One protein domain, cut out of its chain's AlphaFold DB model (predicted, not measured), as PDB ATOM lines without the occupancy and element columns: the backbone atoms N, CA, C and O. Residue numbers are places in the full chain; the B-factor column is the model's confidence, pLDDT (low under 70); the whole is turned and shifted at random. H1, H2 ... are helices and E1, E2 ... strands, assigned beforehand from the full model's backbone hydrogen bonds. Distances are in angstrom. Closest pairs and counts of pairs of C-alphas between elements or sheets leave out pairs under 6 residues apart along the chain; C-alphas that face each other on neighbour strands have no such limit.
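Overview. This is residues 8 to 61 of the 66 residues of an uncharacterized protein of Candidatus Azambacteria bacterium RIFCSPHIGHO2_01_FULL_40_24 (UniProt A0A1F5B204). A small four-stranded antiparallel sheet, twisted from edge to edge, has one short helix, H1, standing up from one face at its E4 edge, while the other face is bare. Residues 56 to 61 stick out, and a long loop, residues 12 to 23, joins E1 to E2. The printed part has 54 residues, with E1, E2, E3, E4 and H1 along the chain; the sheet's order is E1 - E2 - E3 - E4, a meander, each strand the antiparallel neighbour of the one before. The class is mixed, helices and strands; the whole is only just compact, close to loose, with a radius of gyration of the C-alphas of 11.8 A and spans of 32 by 22 by 18 A.

Arrangement. Look first at the inner strands E2, residues 24 to 28, and E3, residues 33 to 37, a hairpin at 158 degrees; N 26 and O 35 are 2.8 A apart, within hydrogen-bond range. Beside E2 find the edge strand E1, residues 8 to 11, with N 25 and O 10 at 2.9 A. Beside E3 is the edge strand E4, residues 46 to 50, with N 34 and O 49 at 2.8 A. E1 and E4 are apart. H1, residues 51 to 60, is on the sheet over E4 at a height over the sheet of 9.6 A, and its line rises 53 degrees; its closest C-alpha to E3 is that of Val 51, 5.4 A from that of Ile 33. Every O i to N i+4 pair in H1 is within hydrogen-bond range.

Along the chain. Find C-alpha 8 at (17.271, 94.316, 31.148), where E1 begins its 7.1 A. E2 covers 13.3 A, E3 13.2 A and E4 13.4 A. H1 runs 14.1 A to C-alpha 60 at (-4.178, 88.706, 27.543).

Size, cuts and confidence. The C-alphas of Gly 18 and Asp 30, the two farthest apart, are 34.5 A apart. The printed part has no cut. The link E1 to E2 is long, and its residues 14 to 21 have pLDDT under 70.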
ATOM      1  N   LYS A   8      18.114  95.107  30.254       89.44
ATOM      2  CA  LYS A   8      17.271  94.316  31.148       89.44
ATOM      3  C   LYS A   8      16.119  95.181  31.666       89.44
ATOM      4  O   LYS A   8      16.370  96.234  32.244       89.44
ATOM      5  N   ILE A   9      14.879  94.747  31.442       89.69
ATOM      6  CA  ILE A   9      13.663  95.450  31.896       89.69
ATOM      7  C   ILE A   9      12.926  94.695  33.000       89.69
ATOM      8  O   ILE A   9      12.112  95.282  33.705       89.69
ATOM      9  N   TYR A  10      13.217  93.405  33.162       83.88
ATOM     10  CA  TYR A  10      12.705  92.595  34.254       83.88
ATOM     11  C   TYR A  10      13.722  91.515  34.617       83.88
ATOM     12  O   TYR A  10      14.260  90.831  33.740       83.88
ATOM     13  N   ASP A  11      13.966  91.367  35.915       81.75
ATOM     14  CA  ASP A  11      14.780  90.307  36.495       81.75
ATOM     15  C   ASP A  11      13.944  89.608  37.568       81.75
ATOM     16  O   ASP A  11      13.637  90.199  38.601       81.75
ATOM     17  N   SER A  12      13.528  88.365  37.323       73.56
ATOM     18  CA  SER A  12      12.728  87.628  38.310       73.56
ATOM     19  C   SER A  12      13.556  86.990  39.422       73.56
ATOM     20  O   SER A  12      12.985  86.313  40.275       73.56
ATOM     21  N   LYS A  13      14.876  87.225  39.466       73.12
ATOM     22  CA  LYS A  13      15.751  86.700  40.522       73.12
ATOM     23  C   LYS A  13      15.255  87.044  41.931       73.12
ATOM     24  O   LYS A  13      15.334  86.192  42.810       73.12
ATOM     25  N   ASP A  14      14.697  88.239  42.120       63.72
ATOM     26  CA  ASP A  14      14.188  88.702  43.420       63.72
ATOM     27  C   ASP A  14      12.815  88.105  43.782       63.72
ATOM     28  O   ASP A  14      12.381  88.181  44.930       63.72
ATOM     29  N   TYR A  15      12.129  87.492  42.813       66.50
ATOM     30  CA  TYR A  15      10.774  86.958  42.964       66.50
ATOM     31  C   TYR A  15      10.712  85.425  42.978       66.50
ATOM     32  O   TYR A  15       9.678  84.864  43.345       66.50
ATOM     33  N   CYS A  16      11.788  84.721  42.616       65.12
ATOM     34  CA  CYS A  16      11.837  83.273  42.797       65.12
ATOM     35  C   CYS A  16      12.184  82.901  44.233       65.12
ATOM     36  O   CYS A  16      13.250  83.238  44.755       65.12
ATOM     37  N   PHE A  17      11.329  82.073  44.829       59.16
ATOM     38  CA  PHE A  17      11.670  81.331  46.035       59.16
ATOM     39  C   PHE A  17      12.901  80.454  45.770       59.16
ATOM     40  O   PHE A  17      12.854  79.539  44.954       59.16
ATOM     41  N   GLY A  18      14.006  80.746  46.461       60.75
ATOM     42  CA  GLY A  18      15.248  79.970  46.385       60.75
ATOM     43  C   GLY A  18      16.402  80.632  45.629       60.75
ATOM     44  O   GLY A  18      17.468  80.031  45.545       60.75
ATOM     45  N   GLY A  19      16.236  81.854  45.101       53.81
ATOM     46  CA  GLY A  19      17.341  82.634  44.515       53.81
ATOM     47  C   GLY A  19      17.977  82.024  43.257       53.81
ATOM     48  O   GLY A  19      19.046  82.468  42.827       53.81
ATOM     49  N   LEU A  20      17.329  81.017  42.665       54.06
ATOM     50  CA  LEU A  20      17.814  80.272  41.514       54.06
ATOM     51  C   LEU A  20      16.761  80.267  40.390       54.06
ATOM     52  O   LEU A  20      15.645  79.800  40.588       54.06
ATOM     53  N   GLY A  21      17.156  80.760  39.212       61.34
ATOM     54  CA  GLY A  21      16.641  80.292  37.919       61.34
ATOM     55  C   GLY A  21      15.338  80.911  37.484       61.34
ATOM     56  O   GLY A  21      14.310  80.244  37.458       61.34
ATOM     57  N   CYS A  22      15.395  82.196  37.147       73.25
ATOM     58  CA  CYS A  22      14.205  82.965  36.850       73.25
ATOM     59  C   CYS A  22      14.306  83.633  35.477       73.25
ATOM     60  O   CYS A  22      15.389  84.107  35.106       73.25
ATOM     61  N   PRO A  23      13.198  83.703  34.719       82.25
ATOM     62  CA  PRO A  23      13.164  84.369  33.429       82.25
ATOM     63  C   PRO A  23      13.603  85.836  33.511       82.25
ATOM     64  O   PRO A  23      13.014  86.666  34.209       82.25
ATOM     65  N   ILE A  24      14.614  86.182  32.731       89.38
ATOM     66  CA  ILE A  24      15.013  87.561  32.486       89.38
ATOM     67  C   ILE A  24      14.278  88.049  31.244       89.38
ATOM     68  O   ILE A  24      14.205  87.329  30.246       89.38
ATOM     69  N   VAL A  25      13.767  89.279  31.296       91.12
ATOM     70  CA  VAL A  25      13.232  89.970  30.121       91.12
ATOM     71  C   VAL A  25      14.140  91.140  29.772       91.12
ATOM     72  O   VAL A  25      14.427  92.012  30.595       91.12
ATOM     73  N   GLU A  26      14.576  91.168  28.521       93.88
ATOM     74  CA  GLU A  26      15.431  92.205  27.967       93.88
ATOM     75  C   GLU A  26      14.768  92.869  26.759       93.88
ATOM     76  O   GLU A  26      14.052  92.234  25.989       93.88
ATOM     77  N   PHE A  27      15.037  94.155  26.569       94.69
ATOM     78  CA  PHE A  27      14.497  94.982  25.499       94.69
ATOM     79  C   PHE A  27      15.622  95.522  24.616       94.69
ATOM     80  O   PHE A  27      16.619  96.030  25.124       94.69
ATOM     81  N   SER A  28      15.449  95.447  23.297       95.25
ATOM     82  CA  SER A  28      16.320  96.090  22.308       95.25
ATOM     83  C   SER A  28      15.608  97.316  21.723       95.25
ATOM     84  O   SER A  28      14.690  97.146  20.911       95.25
ATOM     85  N   PRO A  29      15.995  98.551  22.107       91.19
ATOM     86  CA  PRO A  29      15.363  99.777  21.611       91.19
ATOM     87  C   PRO A  29      15.454  99.929  20.094       91.19
ATOM     88  O   PRO A  29      14.487 100.338  19.455       91.19
ATOM     89  N   ASP A  30      16.596  99.538  19.528       91.94
ATOM     90  CA  ASP A  30      16.899  99.704  18.108       91.94
ATOM     91  C   ASP A  30      16.004  98.823  17.231       91.94
ATOM     92  O   ASP A  30      15.520  99.259  16.189       91.94
ATOM     93  N   LYS A  31      15.753  97.582  17.665       91.62
ATOM     94  CA  LYS A  31      14.940  96.614  16.912       91.62
ATOM     95  C   LYS A  31      13.488  96.534  17.378       91.62
ATOM     96  O   LYS A  31      12.684  95.866  16.737       91.62
ATOM     97  N   LYS A  32      13.147  97.192  18.489       93.75
ATOM     98  CA  LYS A  32      11.842  97.098  19.162       93.75
ATOM     99  C   LYS A  32      11.400  95.650  19.423       93.75
ATOM    100  O   LYS A  32      10.235  95.295  19.222       93.75
ATOM    101  N   ILE A  33      12.336  94.833  19.904       95.88
ATOM    102  CA  ILE A  33      12.099  93.436  20.286       95.88
ATOM    103  C   ILE A  33      12.328  93.220  21.780       95.88
ATOM    104  O   ILE A  33      13.136  93.906  22.410       95.88
ATOM    105  N   ILE A  34      11.617  92.238  22.312       95.69
ATOM    106  CA  ILE A  34      11.723  91.712  23.662       95.69
ATOM    107  C   ILE A  34      12.327  90.314  23.575       95.69
ATOM    108  O   ILE A  34      11.945  89.523  22.713       95.69
ATOM    109  N   LYS A  35      13.263  90.014  24.469       94.44
ATOM    110  CA  LYS A  35      13.869  88.698  24.634       94.44
ATOM    111  C   LYS A  35      13.590  88.199  26.044       94.44
ATOM    112  O   LYS A  35      13.922  88.884  27.005       94.44
ATOM    113  N   ILE A  36      13.007  87.014  26.153       91.38
ATOM    114  CA  ILE A  36      12.793  86.301  27.410       91.38
ATOM    115  C   ILE A  36      13.731  85.098  27.422       91.38
ATOM    116  O   ILE A  36      13.750  84.315  26.472       91.38
ATOM    117  N   SER A  37      14.519  84.950  28.478       90.06
ATOM    118  CA  SER A  37      15.458  83.836  28.623       90.06
ATOM    119  C   SER A  37      15.540  83.382  30.068       90.06
ATOM    120  O   SER A  37      15.531  84.227  30.959       90.06
ATOM    121  N   ASP A  38      15.696  82.083  30.296       86.69
ATOM    122  CA  ASP A  38      16.058  81.528  31.600       86.69
ATOM    123  C   ASP A  38      17.569  81.233  31.612       86.69
ATOM    124  O   ASP A  38      18.010  80.290  30.954       86.69
ATOM    125  N   PRO A  39      18.392  82.026  32.325       81.75
ATOM    126  CA  PRO A  39      19.836  81.809  32.365       81.75
ATOM    127  C   PRO A  39      20.249  80.475  32.991       81.75
ATOM    128  O   PRO A  39      21.376  80.043  32.770       81.75
ATOM    129  N   GLN A  40      19.386  79.850  33.800       78.62
ATOM    130  CA  GLN A  40      19.696  78.572  34.445       78.62
ATOM    131  C   GLN A  40      19.266  77.363  33.632       78.62
ATOM    132  O   GLN A  40      19.796  76.280  33.859       78.62
ATOM    133  N   LYS A  41      18.343  77.555  32.689       79.75
ATOM    134  CA  LYS A  41      17.903  76.518  31.756       79.75
ATOM    135  C   LYS A  41      18.096  76.981  30.314       79.75
ATOM    136  O   LYS A  41      17.108  77.157  29.593       79.75
ATOM    137  N   PRO A  42      19.345  77.232  29.877       80.81
ATOM    138  CA  PRO A  42      19.629  77.673  28.513       80.81
ATOM    139  C   PRO A  42      19.131  76.683  27.450       80.81
ATOM    140  O   PRO A  42      18.858  77.092  26.323       80.81
ATOM    141  N   GLU A  43      18.962  75.405  27.799       82.88
ATOM    142  CA  GLU A  43      18.359  74.368  26.958       82.88
ATOM    143  C   GLU A  43      16.901  74.660  26.573       82.88
ATOM    144  O   GLU A  43      16.456  74.224  25.513       82.88
ATOM    145  N   ASN A  44      16.179  75.457  27.370       81.94
ATOM    146  CA  ASN A  44      14.832  75.929  27.029       81.94
ATOM    147  C   ASN A  44      14.849  77.049  25.975       81.94
ATOM    148  O   ASN A  44      13.795  77.473  25.497       81.94
ATOM    149  N   GLY A  45      16.037  77.534  25.607       85.62
ATOM    150  CA  GLY A  45      16.236  78.542  24.582       85.62
ATOM    151  C   GLY A  45      15.867  79.959  25.016       85.62
ATOM    152  O   GLY A  45      15.833  80.318  26.195       85.62
ATOM    153  N   GLN A  46      15.645  80.802  24.010       90.19
ATOM    154  CA  GLN A  46      15.280  82.204  24.172       90.19
ATOM    155  C   GLN A  46      14.027  82.479  23.349       90.19
ATOM    156  O   GLN A  46      13.953  82.114  22.177       90.19
ATOM    157  N   PHE A  47      13.064  83.171  23.947       91.50
ATOM    158  CA  PHE A  47      11.868  83.626  23.253       91.50
ATOM    159  C   PHE A  47      12.073  85.073  22.832       91.50
ATOM    160  O   PHE A  47      12.212  85.955  23.678       91.50
ATOM    161  N   ILE A  48      12.101  85.319  21.524       93.88
ATOM    162  CA  ILE A  48      12.229  86.658  20.948       93.88
ATOM    163  C   ILE A  48      10.907  87.020  20.283       93.88
ATOM    164  O   ILE A  48      10.374  86.248  19.493       93.88
ATOM    165  N   MET A  49      10.386  88.202  20.595       95.50
ATOM    166  CA  MET A  49       9.127  88.710  20.047       95.50
ATOM    167  C   MET A  49       9.178  90.228  19.896       95.50
ATOM    168  O   MET A  49      10.031  90.898  20.479       95.50
ATOM    169  N   SER A  50       8.261  90.807  19.132       96.00
ATOM    170  CA  SER A  50       8.110  92.262  19.064       96.00
ATOM    171  C   SER A  50       7.545  92.835  20.369       96.00
ATOM    172  O   SER A  50       6.823  92.169  21.113       96.00
ATOM    173  N   VAL A  51       7.790  94.125  20.622       91.88
ATOM    174  CA  VAL A  51       7.143  94.857  21.733       91.88
ATOM    175  C   VAL A  51       5.612  94.772  21.658       91.88
ATOM    176  O   VAL A  51       4.943  94.693  22.686       91.88
ATOM    177  N   LYS A  52       5.038  94.762  20.447       93.44
ATOM    178  CA  LYS A  52       3.586  94.655  20.246       93.44
ATOM    179  C   LYS A  52       3.052  93.304  20.722       93.44
ATOM    180  O   LYS A  52       2.045  93.265  21.422       93.44
ATOM    181  N   GLU A  53       3.716  92.212  20.355       93.25
ATOM    182  CA  GLU A  53       3.341  90.862  20.791       93.25
ATOM    183  C   GLU A  53       3.498  90.700  22.297       93.25
ATOM    184  O   GLU A  53       2.586  90.196  22.946       93.25
ATOM    185  N   TYR A  54       4.594  91.211  22.864       92.12
ATOM    186  CA  TYR A  54       4.815  91.191  24.307       92.12
ATOM    187  C   TYR A  54       3.705  91.931  25.069       92.12
ATOM    188  O   TYR A  54       3.112  91.383  25.995       92.12
ATOM    189  N   ASN A  55       3.337  93.138  24.632       89.50
ATOM    190  CA  ASN A  55       2.245  93.895  25.249       89.50
ATOM    191  C   ASN A  55       0.886  93.195  25.097       89.50
ATOM    192  O   ASN A  55       0.069  93.226  26.016       89.50
ATOM    193  N   ASN A  56       0.640  92.543  23.957       90.94
ATOM    194  CA  ASN A  56      -0.564  91.736  23.764       90.94
ATOM    195  C   ASN A  56      -0.588  90.526  24.706       90.94
ATOM    196  O   ASN A  56      -1.636  90.241  25.281       90.94
ATOM    197  N   LEU A  57       0.546  89.840  24.897       87.19
ATOM    198  CA  LEU A  57       0.671  88.744  25.860       87.19
ATOM    199  C   LEU A  57       0.364  89.226  27.275       87.19
ATOM    200  O   LEU A  57      -0.470  88.620  27.935       87.19
ATOM    201  N   LEU A  58       0.958  90.340  27.712       85.06
ATOM    202  CA  LEU A  58       0.691  90.913  29.035       85.06
ATOM    203  C   LEU A  58      -0.779  91.307  29.217       85.06
ATOM    204  O   LEU A  58      -1.351  91.066  30.275       85.06
ATOM    205  N   LYS A  59      -1.412  91.875  28.186       85.00
ATOM    206  CA  LYS A  59      -2.836  92.236  28.219       85.00
ATOM    207  C   LYS A  59      -3.749  91.009  28.307       85.00
ATOM    208  O   LYS A  59      -4.786  91.061  28.962       85.00
ATOM    209  N   ASN A  60      -3.386  89.934  27.612       81.31
ATOM    210  CA  ASN A  60      -4.178  88.706  27.543       81.31
ATOM    211  C   ASN A  60      -3.863  87.721  28.671       81.31
ATOM    212  O   ASN A  60      -4.622  86.772  28.869       81.31
ATOM    213  N   ALA A  61      -2.763  87.927  29.397       76.88
ATOM    214  CA  ALA A  61      -2.397  87.133  30.552       76.88
ATOM    215  C   ALA A  61      -3.461  87.314  31.644       76.88
ATOM    216  O   ALA A  61      -3.434  88.255  32.432       76.88
TER     217      ALA A  61